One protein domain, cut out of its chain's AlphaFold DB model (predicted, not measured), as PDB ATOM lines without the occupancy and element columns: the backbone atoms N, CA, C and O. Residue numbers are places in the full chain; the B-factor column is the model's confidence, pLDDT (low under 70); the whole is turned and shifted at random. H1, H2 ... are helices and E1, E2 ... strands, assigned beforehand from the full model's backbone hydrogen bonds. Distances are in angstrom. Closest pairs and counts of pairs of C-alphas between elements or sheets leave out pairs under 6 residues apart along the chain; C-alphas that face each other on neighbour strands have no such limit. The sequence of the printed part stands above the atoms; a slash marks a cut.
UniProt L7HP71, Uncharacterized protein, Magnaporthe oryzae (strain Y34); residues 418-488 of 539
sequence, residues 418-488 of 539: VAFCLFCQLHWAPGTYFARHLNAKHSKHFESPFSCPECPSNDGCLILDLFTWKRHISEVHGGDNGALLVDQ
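This is residues 418 to 488 of the 539 residues of an uncharacterized protein of Magnaporthe oryzae (strain Y34) (UniProt L7HP71). A small domain built largely of loops: a two-strand antiparallel ladder, E1 and E2, is at one end, and the long loop of residues 447 to 465 folds back on itself at the other. H3 is the element nearest the middle, while H1 and the short H2 follow each other along another side. The printed part has 71 residues with three named helices and two named strands, in the order E1, H1, H2, H3, E2; its class is mixed, helices and strands, with under half of the residues in named elements. It is compact, with a radius of gyration of the C-alphas of 11.4 A, and spans 31 by 24 by 18 A.

Find C-alpha 418 at (216.589, 233.110, 194.123), where E1, residues 418 to 420, begins. Its partner E2, residues 484 to 487, ends at C-alpha 487, (222.182, 232.024, 196.753). H3, residues 466 to 476, runs 15.3 A from C-alpha 466 at (199.088, 227.228, 202.567). H1, residues 432 to 441, is 14.4 A long, and H2 is residues 443 to 446.

Look first at E1 and E2, antiparallel at 140 degrees, with N 418 and O 486 2.8 A apart. Residues 419 to 420 of E1 also pair, antiparallel, with residues 427 to 428. The closest C-alphas of H3 and E2 are Ile 473 and Leu 484, 7.0 A; those of E1 and H1 are Ala 419 and Phe 434, 6.8 A. H1 and H2 meet only through their tight link. H2 and H3 are close but not clearly touching, C-alphas 446 and 466 being 5.7 A apart. H1 and H3 are apart. In H1 and H3 every O i to N i+4 pair is within hydrogen-bond range; H2 is too short for one.

The C-alphas of Ser 448 and Gln 488, 33.1 A apart, are the two farthest apart. The printed part has no cut. The links E1 to H1 and H2 to H3 are long; in the latter, residues 450 to 451 pair with 462 to 463, antiparallel. Mean pLDDT of the printed part is 71.6, with 20 residues under 70, among them residues 456 to 461.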
ATOM      1  N   VAL A 418     217.683 233.623 194.970       77.19
ATOM      2  CA  VAL A 418     216.589 233.110 194.123       77.19
ATOM      3  C   VAL A 418     215.610 232.266 194.937       77.19
ATOM      4  O   VAL A 418     215.993 231.600 195.897       77.19
ATOM      5  N   ALA A 419     214.332 232.295 194.553       78.19
ATOM      6  CA  ALA A 419     213.281 231.508 195.189       78.19
ATOM      7  C   ALA A 419     213.107 230.162 194.472       78.19
ATOM      8  O   ALA A 419     212.660 230.120 193.324       78.19
ATOM      9  N   PHE A 420     213.440 229.066 195.148       76.56
ATOM     10  CA  PHE A 420     213.313 227.701 194.643       76.56
ATOM     11  C   PHE A 420     211.972 227.073 195.054       76.56
ATOM     12  O   PHE A 420     211.566 227.132 196.220       76.56
ATOM     13  N   CYS A 421     211.269 226.469 194.092       80.06
ATOM     14  CA  CYS A 421     210.017 225.755 194.339       80.06
ATOM     15  C   CYS A 421     210.266 224.275 194.653       80.06
ATOM     16  O   CYS A 421     210.645 223.522 193.762       80.06
ATOM     17  N   LEU A 422     209.933 223.818 195.862       71.75
ATOM     18  CA  LEU A 422     210.071 222.401 196.234       71.75
ATOM     19  C   LEU A 422     209.130 221.453 195.453       71.75
ATOM     20  O   LEU A 422     209.413 220.266 195.351       71.75
ATOM     21  N   PHE A 423     208.041 221.960 194.853       75.38
ATOM     22  CA  PHE A 423     207.068 221.135 194.113       75.38
ATOM     23  C   PHE A 423     207.387 220.939 192.625       75.38
ATOM     24  O   PHE A 423     206.971 219.941 192.043       75.38
ATOM     25  N   CYS A 424     208.081 221.886 191.985       76.50
ATOM     26  CA  CYS A 424     208.434 221.796 190.559       76.50
ATOM     27  C   CYS A 424     209.924 222.007 190.259       76.50
ATOM     28  O   CYS A 424     210.315 221.952 189.098       76.50
ATOM     29  N   GLN A 425     210.745 222.253 191.285       76.94
ATOM     30  CA  GLN A 425     212.196 222.471 191.203       76.94
ATOM     31  C   GLN A 425     212.613 223.631 190.275       76.94
ATOM     32  O   GLN A 425     213.758 223.727 189.836       76.94
ATOM     33  N   LEU A 426     211.684 224.552 189.993       74.56
ATOM     34  CA  LEU A 426     211.938 225.761 189.215       74.56
ATOM     35  C   LEU A 426     212.358 226.927 190.114       74.56
ATOM     36  O   LEU A 426     211.839 227.110 191.220       74.56
ATOM     37  N   HIS A 427     213.259 227.748 189.582       73.56
ATOM     38  CA  HIS A 427     213.731 228.986 190.195       73.56
ATOM     39  C   HIS A 427     212.875 230.167 189.726       73.56
ATOM     40  O   HIS A 427     212.566 230.292 188.541       73.56
ATOM     41  N   TRP A 428     212.513 231.049 190.654       72.50
ATOM     42  CA  TRP A 428     211.689 232.230 190.407       72.50
ATOM     43  C   TRP A 428     212.300 233.473 191.056       72.50
ATOM     44  O   TRP A 428     213.078 233.391 192.009       72.50
ATOM     45  N   ALA A 429     211.879 234.645 190.576       72.19
ATOM     46  CA  ALA A 429     212.109 235.890 191.296       72.19
ATOM     47  C   ALA A 429     211.419 235.827 192.682       72.19
ATOM     48  O   ALA A 429     210.241 235.449 192.758       72.19
ATOM     49  N   PRO A 430     212.126 236.165 193.774       70.75
ATOM     50  CA  PRO A 430     211.584 236.078 195.127       70.75
ATOM     51  C   PRO A 430     210.449 237.081 195.396       70.75
ATOM     52  O   PRO A 430     210.197 238.017 194.632       70.75
ATOM     53  N   GLY A 431     209.721 236.856 196.492       69.75
ATOM     54  CA  GLY A 431     208.572 237.670 196.889       69.75
ATOM     55  C   GLY A 431     207.308 237.393 196.063       69.75
ATOM     56  O   GLY A 431     206.847 236.253 195.945       69.75
ATOM     57  N   THR A 432     206.700 238.449 195.516       64.62
ATOM     58  CA  THR A 432     205.357 238.408 194.901       64.62
ATOM     59  C   THR A 432     205.267 237.517 193.658       64.62
ATOM     60  O   THR A 432     204.222 236.908 193.416       64.62
ATOM     61  N   TYR A 433     206.352 237.392 192.887       69.56
ATOM     62  CA  TYR A 433     206.392 236.570 191.675       69.56
ATOM     63  C   TYR A 433     206.295 235.073 191.989       69.56
ATOM     64  O   TYR A 433     205.443 234.392 191.412       69.56
ATOM     65  N   PHE A 434     207.085 234.579 192.948       75.88
ATOM     66  CA  PHE A 434     206.973 233.203 193.438       75.88
ATOM     67  C   PHE A 434     205.597 232.926 194.061       75.88
ATOM     68  O   PHE A 434     204.965 231.922 193.736       75.88
ATOM     69  N   ALA A 435     205.082 233.834 194.902       72.50
ATOM     70  CA  ALA A 435     203.769 233.661 195.528       72.50
ATOM     71  C   ALA A 435     202.638 233.514 194.487       72.50
ATOM     72  O   ALA A 435     201.721 232.710 194.669       72.50
ATOM     73  N   ARG A 436     202.726 234.240 193.361       74.81
ATOM     74  CA  ARG A 436     201.802 234.092 192.226       74.81
ATOM     75  C   ARG A 436     201.956 232.742 191.520       74.81
ATOM     76  O   ARG A 436     200.943 232.145 191.170       74.81
ATOM     77  N   HIS A 437     203.182 232.252 191.324       78.50
ATOM     78  CA  HIS A 437     203.430 230.919 190.763       78.50
ATOM     79  C   HIS A 437     202.840 229.808 191.648       78.50
ATOM     80  O   HIS A 437     202.072 228.983 191.148       78.50
ATOM     81  N   LEU A 438     203.128 229.831 192.955       79.00
ATOM     82  CA  LEU A 438     202.652 228.836 193.918       79.00
ATOM     83  C   LEU A 438     201.116 228.749 193.912       79.00
ATOM     84  O   LEU A 438     200.557 227.666 193.741       79.00
ATOM     85  N   ASN A 439     200.436 229.898 193.977       74.62
ATOM     86  CA  ASN A 439     198.973 229.974 193.937       74.62
ATOM     87  C   ASN A 439     198.366 229.543 192.586       74.62
ATOM     88  O   ASN A 439     197.238 229.061 192.559       74.62
ATOM     89  N   ALA A 440     199.074 229.727 191.466       75.88
ATOM     90  CA  ALA A 440     198.556 229.426 190.127       75.88
ATOM     91  C   ALA A 440     198.825 227.986 189.654       75.88
ATOM     92  O   ALA A 440     198.115 227.491 188.778       75.88
ATOM     93  N   LYS A 441     199.869 227.327 190.175       76.38
ATOM     94  CA  LYS A 441     200.294 225.983 189.737       76.38
ATOM     95  C   LYS A 441     200.169 224.903 190.807       76.38
ATOM     96  O   LYS A 441     199.952 223.753 190.443       76.38
ATOM     97  N   HIS A 442     200.268 225.262 192.086       78.81
ATOM     98  CA  HIS A 442     200.374 224.302 193.187       78.81
ATOM     99  C   HIS A 442     199.307 224.480 194.279       78.81
ATOM    100  O   HIS A 442     199.372 223.798 195.296       78.81
ATOM    101  N   SER A 443     198.289 225.324 194.062       72.19
ATOM    102  CA  SER A 443     197.165 225.529 194.995       72.19
ATOM    103  C   SER A 443     196.519 224.224 195.475       72.19
ATOM    104  O   SER A 443     196.241 224.085 196.663       72.19
ATOM    105  N   LYS A 444     196.367 223.246 194.574       75.56
ATOM    106  CA  LYS A 444     195.763 221.938 194.866       75.56
ATOM    107  C   LYS A 444     196.525 221.090 195.886       75.56
ATOM    108  O   LYS A 444     195.915 220.258 196.543       75.56
ATOM    109  N   HIS A 445     197.835 221.293 196.061       67.56
ATOM    110  CA  HIS A 445     198.593 220.554 197.080       67.56
ATOM    111  C   HIS A 445     198.187 220.944 198.509       67.56
ATOM    112  O   HIS A 445     198.437 220.183 199.432       67.56
ATOM    113  N   PHE A 446     197.528 222.093 198.693       72.50
ATOM    114  CA  PHE A 446     197.050 222.577 199.991       72.50
ATOM    115  C   PHE A 446     195.576 222.225 200.268       72.50
ATOM    116  O   PHE A 446     195.015 222.712 201.243       72.50
ATOM    117  N   GLU A 447     194.937 221.409 199.417       74.06
ATOM    118  CA  GLU A 447     193.564 220.908 199.622       74.06
ATOM    119  C   GLU A 447     193.522 219.656 200.525       74.06
ATOM    120  O   GLU A 447     192.463 219.296 201.037       74.06
ATOM    121  N   SER A 448     194.668 219.002 200.752       66.94
ATOM    122  CA  SER A 448     194.816 217.806 201.591       66.94
ATOM    123  C   SER A 448     196.114 217.857 202.407       66.94
ATOM    124  O   SER A 448     197.125 218.285 201.848       66.94
ATOM    125  N   PRO A 449     196.148 217.372 203.664       74.19
ATOM    126  CA  PRO A 449     197.372 217.346 204.463       74.19
ATOM    127  C   PRO A 449     198.524 216.576 203.804       74.19
ATOM    128  O   PRO A 449     198.316 215.481 203.279       74.19
ATOM    129  N   PHE A 450     199.743 217.116 203.875       74.31
ATOM    130  CA  PHE A 450     200.953 216.482 203.338       74.31
ATOM    131  C   PHE A 450     202.187 216.759 204.213       74.31
ATOM    132  O   PHE A 450     202.204 217.697 205.008       74.31
ATOM    133  N   SER A 451     203.229 215.937 204.074       75.69
ATOM    134  CA  SER A 451     204.504 216.103 204.793       75.69
ATOM    135  C   SER A 451     205.505 216.927 203.979       75.69
ATOM    136  O   SER A 451     205.499 216.871 202.748       75.69
ATOM    137  N   CYS A 452     206.395 217.670 204.646       73.75
ATOM    138  CA  CYS A 452     207.429 218.450 203.960       73.75
ATOM    139  C   CYS A 452     208.396 217.540 203.168       73.75
ATOM    140  O   CYS A 452     208.944 216.615 203.768       73.75
ATOM    141  N   PRO A 453     208.665 217.802 201.870       68.31
ATOM    142  CA  PRO A 453     209.587 216.987 201.069       68.31
ATOM    143  C   PRO A 453     211.059 217.014 201.519       68.31
ATOM    144  O   PRO A 453     211.801 216.098 201.184       68.31
ATOM    145  N   GLU A 454     211.481 218.057 202.242       69.38
ATOM    146  CA  GLU A 454     212.875 218.272 202.678       69.38
ATOM    147  C   GLU A 454     213.120 217.878 204.148       69.38
ATOM    148  O   GLU A 454     214.262 217.873 204.607       69.38
ATOM    149  N   CYS A 455     212.075 217.549 204.916       73.62
ATOM    150  CA  CYS A 455     212.248 217.045 206.280       73.62
ATOM    151  C   CYS A 455     212.455 215.522 206.258       73.62
ATOM    152  O   CYS A 455     211.657 214.820 205.631       73.62
ATOM    153  N   PRO A 456     213.457 214.972 206.975       58.28
ATOM    154  CA  PRO A 456     213.585 213.526 207.128       58.28
ATOM    155  C   PRO A 456     212.324 212.955 207.792       58.28
ATOM    156  O   PRO A 456     211.780 213.533 208.733       58.28
ATOM    157  N   SER A 457     211.855 211.821 207.274       52.69
ATOM    158  CA  SER A 457     210.446 211.394 207.284       52.69
ATOM    159  C   SER A 457     209.832 210.961 208.629       52.69
ATOM    160  O   SER A 457     208.944 210.110 208.624       52.69
ATOM    161  N   ASN A 458     210.279 211.491 209.773       49.91
ATOM    162  CA  ASN A 458     209.749 211.113 211.090       49.91
ATOM    163  C   ASN A 458     209.511 212.268 212.088       49.91
ATOM    164  O   ASN A 458     208.894 212.035 213.124       49.91
ATOM    165  N   ASP A 459     209.902 213.512 211.782       51.09
ATOM    166  CA  ASP A 459     209.626 214.672 212.653       51.09
ATOM    167  C   ASP A 459     208.333 215.404 212.259       51.09
ATOM    168  O   ASP A 459     208.377 216.487 211.684       51.09
ATOM    169  N   GLY A 460     207.174 214.805 212.572       53.28
ATOM    170  CA  GLY A 460     205.883 215.453 212.906       53.28
ATOM    171  C   GLY A 460     205.256 216.553 212.016       53.28
ATOM    172  O   GLY A 460     204.170 217.034 212.340       53.28
ATOM    173  N   CYS A 461     205.886 216.981 210.922       57.59
ATOM    174  CA  CYS A 461     205.549 218.201 210.182       57.59
ATOM    175  C   CYS A 461     204.457 217.969 209.129       57.59
ATOM    176  O   CYS A 461     204.695 218.068 207.923       57.59
ATOM    177  N   LEU A 462     203.243 217.678 209.604       71.00
ATOM    178  CA  LEU A 462     202.029 217.687 208.789       71.00
ATOM    179  C   LEU A 462     201.637 219.131 208.444       71.00
ATOM    180  O   LEU A 462     201.209 219.905 209.303       71.00
ATOM    181  N   ILE A 463     201.763 219.483 207.168       71.94
ATOM    182  CA  ILE A 463     201.267 220.736 206.601       71.94
ATOM    183  C   ILE A 463     199.788 220.551 206.275       71.94
ATOM    184  O   ILE A 463     199.422 219.639 205.536       71.94
ATOM    185  N   LEU A 464     198.939 221.409 206.842       68.44
ATOM    186  CA  LEU A 464     197.480 221.328 206.707       68.44
ATOM    187  C   LEU A 464     196.932 222.280 205.635       68.44
ATOM    188  O   LEU A 464     195.861 222.033 205.093       68.44
ATOM    189  N   ASP A 465     197.639 223.379 205.365       71.44
ATOM    190  CA  ASP A 465     197.208 224.452 204.470       71.44
ATOM    191  C   ASP A 465     198.391 225.313 203.967       71.44
ATOM    192  O   ASP A 465     199.553 225.151 204.352       71.44
ATOM    193  N   LEU A 466     198.096 226.291 203.105       75.31
ATOM    194  CA  LEU A 466     199.088 227.228 202.567       75.31
ATOM    195  C   LEU A 466     199.741 228.119 203.645       75.31
ATOM    196  O   LEU A 466     200.861 228.596 203.453       75.31
ATOM    197  N   PHE A 467     199.068 228.377 204.769       75.69
ATOM    198  CA  PHE A 467     199.600 229.223 205.840       75.69
ATOM    199  C   PHE A 467     200.635 228.468 206.683       75.69
ATOM    200  O   PHE A 467     201.747 228.959 206.895       75.69
ATOM    201  N   THR A 468     200.306 227.243 207.092       76.12
ATOM    202  CA  THR A 468     201.207 226.310 207.773       76.12
ATOM    203  C   THR A 468     202.414 225.960 206.907       76.12
ATOM    204  O   THR A 468     203.520 225.968 207.439       76.12
ATOM    205  N   TRP A 469     202.252 225.800 205.585       78.12
ATOM    206  CA  TRP A 469     203.375 225.672 204.643       78.12
ATOM    207  C   TRP A 469     204.332 226.865 204.698       78.12
ATOM    208  O   TRP A 469     205.528 226.701 204.933       78.12
ATOM    209  N   LYS A 470     203.811 228.085 204.499       76.44
ATOM    210  CA  LYS A 470     204.632 229.306 204.480       76.44
ATOM    211  C   LYS A 470     205.375 229.519 205.794       76.44
ATOM    212  O   LYS A 470     206.538 229.913 205.770       76.44
ATOM    213  N   ARG A 471     204.709 229.238 206.916       75.69
ATOM    214  CA  ARG A 471     205.297 229.302 208.253       75.69
ATOM    215  C   ARG A 471     206.400 228.257 208.431       75.69
ATOM    216  O   ARG A 471     207.517 228.633 208.754       75.69
ATOM    217  N   HIS A 472     206.124 226.987 208.135       76.38
ATOM    218  CA  HIS A 472     207.095 225.895 208.243       76.38
ATOM    219  C   HIS A 472     208.356 226.150 207.398       76.38
ATOM    220  O   HIS A 472     209.466 226.071 207.913       76.38
ATOM    221  N   ILE A 473     208.203 226.561 206.134       78.31
ATOM    222  CA  ILE A 473     209.340 226.904 205.265       78.31
ATOM    223  C   ILE A 473     210.142 228.100 205.805       78.31
ATOM    224  O   ILE A 473     211.368 228.104 205.699       78.31
ATOM    225  N   SER A 474     209.485 229.088 206.419       75.62
ATOM    226  CA  SER A 474     210.161 230.254 207.003       75.62
ATOM    227  C   SER A 474     210.856 229.964 208.337       75.62
ATOM    228  O   SER A 474     211.897 230.559 208.599       75.62
ATOM    229  N   GLU A 475     210.288 229.094 209.174       71.38
ATOM    230  CA  GLU A 475     210.787 228.788 210.523       71.38
ATOM    231  C   GLU A 475     211.833 227.660 210.518       71.38
ATOM    232  O   GLU A 475     212.805 227.735 211.263       71.38
ATOM    233  N   VAL A 476     211.664 226.635 209.670       72.62
ATOM    234  CA  VAL A 476     212.524 225.434 209.636       72.62
ATOM    235  C   VAL A 476     213.614 225.530 208.566       72.62
ATOM    236  O   VAL A 476     214.748 225.128 208.807       72.62
ATOM    237  N   HIS A 477     213.294 226.087 207.394       69.38
ATOM    238  CA  HIS A 477     214.201 226.117 206.238       69.38
ATOM    239  C   HIS A 477     214.706 227.528 205.874       69.38
ATOM    240  O   HIS A 477     215.375 227.698 204.856       69.38
ATOM    241  N   GLY A 478     214.379 228.557 206.670       64.69
ATOM    242  CA  GLY A 478     214.811 229.944 206.439       64.69
ATOM    243  C   GLY A 478     214.291 230.582 205.141       64.69
ATOM    244  O   GLY A 478     214.838 231.584 204.676       64.69
ATOM    245  N   GLY A 479     213.261 229.993 204.530       71.00
ATOM    246  CA  GLY A 479     212.661 230.456 203.284       71.00
ATOM    247  C   GLY A 479     211.691 231.629 203.462       71.00
ATOM    248  O   GLY A 479     211.468 232.130 204.561       71.00
ATOM    249  N   ASP A 480     211.066 232.068 202.370       67.25
ATOM    250  CA  ASP A 480     210.061 233.137 202.401       67.25
ATOM    251  C   ASP A 480     208.917 232.845 201.425       67.25
ATOM    252  O   ASP A 480     209.115 232.296 200.343       67.25
ATOM    253  N   ASN A 481     207.689 233.195 201.814       66.44
ATOM    254  CA  ASN A 481     206.462 232.992 201.044       66.44
ATOM    255  C   ASN A 481     206.220 231.546 200.558       66.44
ATOM    256  O   ASN A 481     205.385 231.327 199.677       66.44
ATOM    257  N   GLY A 482     206.872 230.560 201.184       65.25
ATOM    258  CA  GLY A 482     206.798 229.145 200.812       65.25
ATOM    259  C   GLY A 482     207.804 228.719 199.735       65.25
ATOM    260  O   GLY A 482     207.628 227.641 199.170       65.25
ATOM    261  N   ALA A 483     208.810 229.550 199.439       75.81
ATOM    262  CA  ALA A 483     209.999 229.200 198.663       75.81
ATOM    263  C   ALA A 483     211.196 228.967 199.582       75.81
ATOM    264  O   ALA A 483     211.373 229.705 200.553       75.81
ATOM    265  N   LEU A 484     212.072 228.037 199.206       76.06
ATOM    266  CA  LEU A 484     213.429 227.998 199.744       76.06
ATOM    267  C   LEU A 484     214.242 229.130 199.091       76.06
ATOM    268  O   LEU A 484     214.168 229.311 197.874       76.06
ATOM    269  N   LEU A 485     214.992 229.906 199.875       77.62
ATOM    270  CA  LEU A 485     215.880 230.945 199.344       77.62
ATOM    271  C   LEU A 485     217.287 230.369 199.179       77.62
ATOM    272  O   LEU A 485     217.881 229.916 200.153       77.62
ATOM    273  N   VAL A 486     217.809 230.398 197.953       75.50
ATOM    274  CA  VAL A 486     219.129 229.856 197.594       75.50
ATOM    275  C   VAL A 486     219.975 230.967 196.974       75.50
ATOM    276  O   VAL A 486     219.447 231.809 196.243       75.50
ATOM    277  N   ASP A 487     221.273 230.994 197.265       73.81
ATOM    278  CA  ASP A 487     222.182 232.024 196.753       73.81
ATOM    279  C   ASP A 487     222.486 231.827 195.253       73.81
ATOM    280  O   ASP A 487     222.581 230.699 194.752       73.81
ATOM    281  N   GLN A 488     222.653 232.937 194.526       59.41
ATOM    282  CA  GLN A 488     222.969 232.993 193.091       59.41
ATOM    283  C   GLN A 488     224.413 232.540 192.805       59.41
ATOM    284  O   GLN A 488     225.274 233.333 192.439       59.41
TER     285      GLN A 488